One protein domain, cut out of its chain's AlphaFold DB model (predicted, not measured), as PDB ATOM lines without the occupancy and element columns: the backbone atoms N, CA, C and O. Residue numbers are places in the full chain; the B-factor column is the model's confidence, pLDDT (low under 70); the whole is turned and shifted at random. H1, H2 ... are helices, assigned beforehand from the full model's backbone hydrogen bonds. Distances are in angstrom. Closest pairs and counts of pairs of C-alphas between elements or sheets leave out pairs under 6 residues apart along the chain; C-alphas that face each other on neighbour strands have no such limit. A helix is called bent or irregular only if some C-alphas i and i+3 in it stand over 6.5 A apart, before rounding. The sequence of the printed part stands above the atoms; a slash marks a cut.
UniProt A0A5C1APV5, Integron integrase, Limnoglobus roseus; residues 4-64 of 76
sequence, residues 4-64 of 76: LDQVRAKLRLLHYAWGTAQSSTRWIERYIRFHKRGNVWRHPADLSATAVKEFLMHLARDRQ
ATOM      1  N   LEU A   4     228.184 244.545 186.271       86.00
ATOM      2  CA  LEU A   4     229.247 245.386 185.704       86.00
ATOM      3  C   LEU A   4     230.653 244.939 186.133       86.00
ATOM      4  O   LEU A   4     231.603 245.115 185.373       86.00
ATOM      5  N   ASP A   5     230.793 244.322 187.307       88.19
ATOM      6  CA  ASP A   5     232.080 243.782 187.758       88.19
ATOM      7  C   ASP A   5     232.465 242.537 186.949       88.19
ATOM      8  O   ASP A   5     233.615 242.407 186.526       88.19
ATOM      9  N   GLN A   6     231.489 241.676 186.639       89.06
ATOM     10  CA  GLN A   6     231.687 240.510 185.767       89.06
ATOM     11  C   GLN A   6     232.073 240.930 184.342       89.06
ATOM     12  O   GLN A   6     233.000 240.375 183.756       89.06
ATOM     13  N   VAL A   7     231.420 241.966 183.807       88.56
ATOM     14  CA  VAL A   7     231.751 242.553 182.499       88.56
ATOM     15  C   VAL A   7     233.184 243.087 182.483       88.56
ATOM     16  O   VAL A   7     233.948 242.758 181.578       88.56
ATOM     17  N   ARG A   8     233.591 243.865 183.494       87.88
ATOM     18  CA  ARG A   8     234.960 244.407 183.591       87.88
ATOM     19  C   ARG A   8     236.010 243.301 183.675       87.88
ATOM     20  O   ARG A   8     237.039 243.398 183.009       87.88
ATOM     21  N   ALA A   9     235.755 242.256 184.462       90.50
ATOM     22  CA  ALA A   9     236.641 241.100 184.561       90.50
ATOM     23  C   ALA A   9     236.777 240.381 183.209       90.50
ATOM     24  O   ALA A   9     237.891 240.091 182.774       90.50
ATOM     25  N   LYS A  10     235.661 240.178 182.496       92.56
ATOM     26  CA  LYS A  10     235.665 239.552 181.169       92.56
ATOM     27  C   LYS A  10     236.408 240.393 180.129       92.56
ATOM     28  O   LYS A  10     237.187 239.841 179.364       92.56
ATOM     29  N   LEU A  11     236.222 241.713 180.120       90.00
ATOM     30  CA  LEU A  11     236.910 242.617 179.186       90.00
ATOM     31  C   LEU A  11     238.429 242.643 179.416       90.00
ATOM     32  O   LEU A  11     239.186 242.661 178.448       90.00
ATOM     33  N   ARG A  12     238.880 242.575 180.677       88.94
ATOM     34  CA  ARG A  12     240.307 242.429 181.015       88.94
ATOM     35  C   ARG A  12     240.881 241.109 180.511       88.94
ATOM     36  O   ARG A  12     241.966 241.111 179.943       88.94
ATOM     37  N   LEU A  13     240.140 240.010 180.676       92.56
ATOM     38  CA  LEU A  13     240.540 238.693 180.166       92.56
ATOM     39  C   LEU A  13     240.628 238.667 178.633       92.56
ATOM     40  O   LEU A  13     241.456 237.963 178.074       92.56
ATOM     41  N   LEU A  14     239.793 239.450 177.949       91.62
ATOM     42  CA  LEU A  14     239.833 239.607 176.493       91.62
ATOM     43  C   LEU A  14     240.903 240.608 176.019       91.62
ATOM     44  O   LEU A  14     240.924 240.943 174.838       91.62
ATOM     45  N   HIS A  15     241.761 241.106 176.916       91.12
ATOM     46  CA  HIS A  15     242.816 242.082 176.622       91.12
ATOM     47  C   HIS A  15     242.311 243.358 175.931       91.12
ATOM     48  O   HIS A  15     243.025 243.983 175.145       91.12
ATOM     49  N   TYR A  16     241.075 243.774 176.225       83.25
ATOM     50  CA  TYR A  16     240.565 245.043 175.717       83.25
ATOM     51  C   TYR A  16     241.395 246.191 176.290       83.25
ATOM     52  O   TYR A  16     241.658 246.242 177.494       83.25
ATOM     53  N   ALA A  17     241.744 247.152 175.433       90.50
ATOM     54  CA  ALA A  17     242.320 248.408 175.882       90.50
ATOM     55  C   ALA A  17     241.401 249.064 176.925       90.50
ATOM     56  O   ALA A  17     240.170 248.993 176.830       90.50
ATOM     57  N   TRP A  18     241.996 249.727 177.917       85.44
ATOM     58  CA  TRP A  18     241.264 250.301 179.050       85.44
ATOM     59  C   TRP A  18     240.137 251.252 178.611       85.44
ATOM     60  O   TRP A  18     239.021 251.159 179.127       85.44
ATOM     61  N   GLY A  19     240.389 252.088 177.596       86.38
ATOM     62  CA  GLY A  19     239.384 252.995 177.031       86.38
ATOM     63  C   GLY A  19     238.197 252.262 176.393       86.38
ATOM     64  O   GLY A  19     237.039 252.631 176.617       86.38
ATOM     65  N   THR A  20     238.454 251.168 175.668       84.62
ATOM     66  CA  THR A  20     237.399 250.325 175.089       84.62
ATOM     67  C   THR A  20     236.599 249.644 176.192       84.62
ATOM     68  O   THR A  20     235.371 249.683 176.175       84.62
ATOM     69  N   ALA A  21     237.270 249.095 177.210       87.62
ATOM     70  CA  ALA A  21     236.599 248.433 178.322       87.62
ATOM     71  C   ALA A  21     235.691 249.395 179.116       87.62
ATOM     72  O   ALA A  21     234.568 249.040 179.494       87.62
ATOM     73  N   GLN A  22     236.147 250.632 179.333       88.94
ATOM     74  CA  GLN A  22     235.364 251.684 179.982       88.94
ATOM     75  C   GLN A  22     234.143 252.071 179.138       88.94
ATOM     76  O   GLN A  22     233.030 252.154 179.662       88.94
ATOM     77  N   SER A  23     234.335 252.230 177.826       88.88
ATOM     78  CA  SER A  23     233.267 252.555 176.878       88.88
ATOM     79  C   SER A  23     232.201 251.461 176.820       88.88
ATOM     80  O   SER A  23     231.015 251.754 176.977       88.88
ATOM     81  N   SER A  24     232.599 250.193 176.688       86.00
ATOM     82  CA  SER A  24     231.679 249.049 176.698       86.00
ATOM     83  C   SER A  24     230.898 248.958 178.009       86.00
ATOM     84  O   SER A  24     229.679 248.801 177.990       86.00
ATOM     85  N   THR A  25     231.568 249.135 179.153       90.31
ATOM     86  CA  THR A  25     230.903 249.134 180.467       90.31
ATOM     87  C   THR A  25     229.860 250.251 180.561       90.31
ATOM     88  O   THR A  25     228.743 250.019 181.023       90.31
ATOM     89  N   ARG A  26     230.191 251.454 180.075       90.25
ATOM     90  CA  ARG A  26     229.283 252.609 180.066       90.25
ATOM     91  C   ARG A  26     228.053 252.364 179.192       90.25
ATOM     92  O   ARG A  26     226.949 252.746 179.576       90.25
ATOM     93  N   TRP A  27     228.215 251.729 178.033       91.00
ATOM     94  CA  TRP A  27     227.090 251.369 177.166       91.00
ATOM     95  C   TRP A  27     226.174 250.325 177.803       91.00
ATOM     96  O   TRP A  27     224.957 250.508 177.796       91.00
ATOM     97  N   ILE A  28     226.749 249.292 178.419       89.75
ATOM     98  CA  ILE A  28     225.995 248.253 179.131       89.75
ATOM     99  C   ILE A  28     225.203 248.864 180.291       89.75
ATOM    100  O   ILE A  28     224.019 248.581 180.457       89.75
ATOM    101  N   GLU A  29     225.813 249.765 181.057       90.50
ATOM    102  CA  GLU A  29     225.130 250.468 182.140       90.50
ATOM    103  C   GLU A  29     223.939 251.300 181.638       90.50
ATOM    104  O   GLU A  29     222.850 251.235 182.213       90.50
ATOM    105  N   ARG A  30     224.116 252.051 180.542       91.31
ATOM    106  CA  ARG A  30     223.030 252.823 179.915       91.31
ATOM    107  C   ARG A  30     221.892 251.919 179.443       91.31
ATOM    108  O   ARG A  30     220.734 252.242 179.690       91.31
ATOM    109  N   TYR A  31     222.222 250.793 178.816       91.06
ATOM    110  CA  TYR A  31     221.249 249.813 178.341       91.06
ATOM    111  C   TYR A  31     220.406 249.229 179.482       91.06
ATOM    112  O   TYR A  31     219.178 249.185 179.393       91.06
ATOM    113  N   ILE A  32     221.048 248.835 180.587       90.75
ATOM    114  CA  ILE A  32     220.354 248.283 181.757       90.75
ATOM    115  C   ILE A  32     219.470 249.355 182.414       90.75
ATOM    116  O   ILE A  32     218.331 249.072 182.784       90.75
ATOM    117  N   ARG A  33     219.964 250.594 182.549       90.75
ATOM    118  CA  ARG A  33     219.187 251.709 183.122       90.75
ATOM    119  C   ARG A  33     217.952 252.047 182.281       90.75
ATOM    120  O   ARG A  33     216.901 252.286 182.860       90.75
ATOM    121  N   PHE A  34     218.054 252.025 180.952       91.88
ATOM    122  CA  PHE A  34     216.922 252.270 180.046       91.88
ATOM    123  C   PHE A  34     215.806 251.216 180.193       91.88
ATOM    124  O   PHE A  34     214.618 251.539 180.159       91.88
ATOM    125  N   HIS A  35     216.180 249.957 180.428       91.81
ATOM    126  CA  HIS A  35     215.227 248.863 180.648       91.81
ATOM    127  C   HIS A  35     214.773 248.705 182.099       91.81
ATOM    128  O   HIS A  35     213.938 247.843 182.388       91.81
ATOM    129  N   LYS A  36     215.284 249.529 183.019       91.06
ATOM    130  CA  LYS A  36     214.817 249.544 184.403       91.06
ATOM    131  C   LYS A  36     213.331 249.924 184.421       91.06
ATOM    132  O   LYS A  36     212.901 250.857 183.741       91.06
ATOM    133  N   ARG A  37     212.528 249.184 185.185       90.00
ATOM    134  CA  ARG A  37     211.097 249.458 185.384       90.00
ATOM    135  C   ARG A  37     210.863 249.657 186.878       90.00
ATOM    136  O   ARG A  37     211.090 248.743 187.667       90.00
ATOM    137  N   GLY A  38     210.490 250.874 187.273       88.06
ATOM    138  CA  GLY A  38     210.445 251.261 188.686       88.06
ATOM    139  C   GLY A  38     211.798 251.031 189.369       88.06
ATOM    140  O   GLY A  38     212.831 251.514 188.898       88.06
ATOM    141  N   ASN A  39     211.810 250.251 190.456       87.94
ATOM    142  CA  ASN A  39     213.043 249.865 191.149       87.94
ATOM    143  C   ASN A  39     213.562 248.457 190.795       87.94
ATOM    144  O   ASN A  39     214.487 247.965 191.437       87.94
ATOM    145  N   VAL A  40     212.999 247.818 189.766       86.75
ATOM    146  CA  VAL A  40     213.371 246.463 189.352       86.75
ATOM    147  C   VAL A  40     214.429 246.520 188.254       86.75
ATOM    148  O   VAL A  40     214.228 247.119 187.193       86.75
ATOM    149  N   TRP A  41     215.564 245.877 188.520       87.62
ATOM    150  CA  TRP A  41     216.616 245.641 187.539       87.62
ATOM    151  C   TRP A  41     216.308 244.375 186.743       87.62
ATOM    152  O   TRP A  41     215.922 243.363 187.321       87.62
ATOM    153  N   ARG A  42     216.504 244.425 185.424       86.12
ATOM    154  CA  ARG A  42     216.398 243.256 184.545       86.12
ATOM    155  C   ARG A  42     217.778 242.857 184.060       86.12
ATOM    156  O   ARG A  42     218.567 243.724 183.673       86.12
ATOM    157  N   HIS A  43     218.077 241.564 184.107       83.38
ATOM    158  CA  HIS A  43     219.329 241.065 183.567       83.38
ATOM    159  C   HIS A  43     219.267 241.124 182.030       83.38
ATOM    160  O   HIS A  43     218.225 240.808 181.459       83.38
ATOM    161  N   PRO A  44     220.350 241.504 181.324       82.69
ATOM    162  CA  PRO A  44     220.344 241.572 179.862       82.69
ATOM    163  C   PRO A  44     219.978 240.259 179.168       82.69
ATOM    164  O   PRO A  44     219.430 240.298 178.077       82.69
ATOM    165  N   ALA A  45     220.253 239.111 179.796       85.12
ATOM    166  CA  ALA A  45     219.856 237.806 179.257       85.12
ATOM    167  C   ALA A  45     218.333 237.581 179.262       85.12
ATOM    168  O   ALA A  45     217.844 236.785 178.469       85.12
ATOM    169  N   ASP A  46     217.592 238.300 180.112       86.38
ATOM    170  CA  ASP A  46     216.124 238.243 180.167       86.38
ATOM    171  C   ASP A  46     215.474 239.240 179.190       86.38
ATOM    172  O   ASP A  46     214.250 239.303 179.065       86.38
ATOM    173  N   LEU A  47     216.279 240.080 178.530       86.75
ATOM    174  CA  LEU A  47     215.812 241.071 177.570       86.75
ATOM    175  C   LEU A  47     215.869 240.481 176.157       86.75
ATOM    176  O   LEU A  47     216.875 239.921 175.730       86.75
ATOM    177  N   SER A  48     214.772 240.615 175.413       86.25
ATOM    178  CA  SER A  48     214.684 240.105 174.044       86.25
ATOM    179  C   SER A  48     215.477 240.971 173.059       86.25
ATOM    180  O   SER A  48     215.819 242.120 173.336       86.25
ATOM    181  N   ALA A  49     215.706 240.468 171.844       85.38
ATOM    182  CA  ALA A  49     216.318 241.257 170.770       85.38
ATOM    183  C   ALA A  49     215.563 242.578 170.486       85.38
ATOM    184  O   ALA A  49     216.164 243.564 170.055       85.38
ATOM    185  N   THR A  50     214.257 242.629 170.771       89.00
ATOM    186  CA  THR A  50     213.438 243.845 170.674       89.00
ATOM    187  C   THR A  50     213.931 244.940 171.618       89.00
ATOM    188  O   THR A  50     214.030 246.089 171.202       89.00
ATOM    189  N   ALA A  51     214.354 244.587 172.834       89.00
ATOM    190  CA  ALA A  51     214.905 245.524 173.814       89.00
ATOM    191  C   ALA A  51     216.163 246.240 173.286       89.00
ATOM    192  O   ALA A  51     216.382 247.429 173.514       89.00
ATOM    193  N   VAL A  52     217.001 245.529 172.522       88.88
ATOM    194  CA  VAL A  52     218.165 246.140 171.857       88.88
ATOM    195  C   VAL A  52     217.714 247.144 170.798       88.88
ATOM    196  O   VAL A  52     218.218 248.265 170.774       88.88
ATOM    197  N   LYS A  53     216.733 246.784 169.961       90.12
ATOM    198  CA  LYS A  53     216.189 247.688 168.935       90.12
ATOM    199  C   LYS A  53     215.552 248.936 169.549       90.12
ATOM    200  O   LYS A  53     215.822 250.036 169.079       90.12
ATOM    201  N   GLU A  54     214.762 248.783 170.609       91.44
ATOM    202  CA  GLU A  54     214.158 249.894 171.359       91.44
ATOM    203  C   GLU A  54     215.217 250.850 171.905       91.44
ATOM    204  O   GLU A  54     215.112 252.065 171.730       91.44
ATOM    205  N   PHE A  55     216.279 250.308 172.504       91.06
ATOM    206  CA  PHE A  55     217.383 251.120 172.998       91.06
ATOM    207  C   PHE A  55     218.096 251.873 171.872       91.06
ATOM    208  O   PHE A  55     218.355 253.065 172.011       91.06
ATOM    209  N   LEU A  56     218.381 251.221 170.742       89.00
ATOM    210  CA  LEU A  56     219.017 251.873 169.592       89.00
ATOM    211  C   LEU A  56     218.130 252.973 168.987       89.00
ATOM    212  O   LEU A  56     218.631 254.052 168.678       89.00
ATOM    213  N   MET A  57     216.816 252.747 168.884       90.12
ATOM    214  CA  MET A  57     215.858 253.766 168.435       90.12
ATOM    215  C   MET A  57     215.822 254.967 169.386       90.12
ATOM    216  O   MET A  57     215.844 256.113 168.936       90.12
ATOM    217  N   HIS A  58     215.834 254.721 170.697       89.12
ATOM    218  CA  HIS A  58     215.937 255.778 171.700       89.12
ATOM    219  C   HIS A  58     217.245 256.572 171.560       89.12
ATOM    220  O   HIS A  58     217.218 257.798 171.579       89.12
ATOM    221  N   LEU A  59     218.384 255.906 171.346       88.31
ATOM    222  CA  LEU A  59     219.664 256.587 171.117       88.31
ATOM    223  C   LEU A  59     219.659 257.458 169.858       88.31
ATOM    224  O   LEU A  59     220.204 258.562 169.885       88.31
ATOM    225  N   ALA A  60     219.059 256.968 168.772       83.62
ATOM    226  CA  ALA A  60     218.948 257.710 167.522       83.62
ATOM    227  C   ALA A  60     218.102 258.981 167.694       83.62
ATOM    228  O   ALA A  60     218.477 260.037 167.185       83.62
ATOM    229  N   ARG A  61     217.007 258.895 168.461       81.81
ATOM    230  CA  ARG A  61     216.099 260.018 168.728       81.81
ATOM    231  C   ARG A  61     216.688 261.055 169.685       81.81
ATOM    232  O   ARG A  61     216.599 262.246 169.412       81.81
ATOM    233  N   ASP A  62     217.294 260.612 170.783       70.25
ATOM    234  CA  ASP A  62     217.656 261.504 171.892       70.25
ATOM    235  C   ASP A  62     219.022 262.172 171.737       70.25
ATOM    236  O   ASP A  62     219.331 263.105 172.477       70.25
ATOM    237  N   ARG A  63     219.896 261.673 170.854       59.62
ATOM    238  CA  ARG A  63     221.310 262.076 170.905       59.62
ATOM    239  C   ARG A  63     221.985 262.416 169.595       59.62
ATOM    240  O   ARG A  63     223.172 262.713 169.661       59.62
ATOM    241  N   GLN A  64     221.305 262.346 168.447       54.78
ATOM    242  CA  GLN A  64     222.007 262.345 167.160       54.78
ATOM    243  C   GLN A  64     223.276 261.481 167.254       54.78
ATOM    244  O   GLN A  64     224.366 261.914 166.887       54.78
TER     245      GLN A  64
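What this domain is: This is residues 4 to 64 of the 76 residues of the protein "Integron integrase" of Limnoglobus roseus (UniProt A0A5C1APV5). One long helix, H2, has the shorter H1 folded back beside its first half as a helical hairpin, while H3 crosses near the other end of H2 at about a right angle. A long loop, residues 35 to 48, swings out from the end of H2 and returns to the start of H3, and the far end of H3, with residues 59 to 64, sticks out free. The printed part has 61 residues with three named helices, H1, H2 and H3 in that order, and no named strand; its class is all helix. The whole is only just loose, close to compact, with a radius of gyration of the C-alphas of 12.9 A and spans of 32 by 28 by 20 A.

How they stand to each other: H1, residues 4 to 13, and H2, residues 18 to 34, touch, with 8 pairs of C-alphas within 8 A. Their closest C-alphas are those of Leu 11 and Ala 21, 5.9 A apart. They run opposite ways at a shallow tilt of 29 degrees and form a helical hairpin. H2 and H3, residues 49 to 63, are close but not clearly touching, with 2 pairs of C-alphas within 8 A. Their closest C-alphas are those of Tyr 31 and Phe 55, 6.7 A apart. The lines of H2 and H3 are about perpendicular, at 78 degrees, and their centres are 14.8 A apart. H1 and H3 are apart. In H1, H2 and H3 every O i to N i+4 pair of the backbone is within hydrogen-bond range.

Where its parts are: H1 begins at C-alpha 4, at (229.247, 245.386, 185.704), and measures 14.2 A from its first to its last C-alpha. H2, the longest helix with 17 residues, runs 24.4 A from C-alpha 18 at (241.264, 250.301, 179.050) to C-alpha 34 at (216.922, 252.270, 180.046). H3 runs 21.4 A and ends at C-alpha 63, at (221.310, 262.076, 170.905). It is neither bent nor irregular, but only just: C-alphas 60 and 63 are 6.0 A apart.

The domain as a whole: The two C-alphas farthest apart are those of His 15 and Gly 38, 35.7 A. The first and last printed C-alphas, of Leu 4 and Gln 64, are 26.2 A apart. The printed part has no cut, and it runs from residue 4 to residue 64 of a chain of 76 residues. The link from H1 to H2, 4 residues, is tight, and the link from H2 to H3, 14 residues, is long. The C-alphas of that long link lie 8 to 18 A from the mean of the C-alphas. The mean pLDDT of the printed part is 87.2, and residues 63 to 64 of the model are under 70.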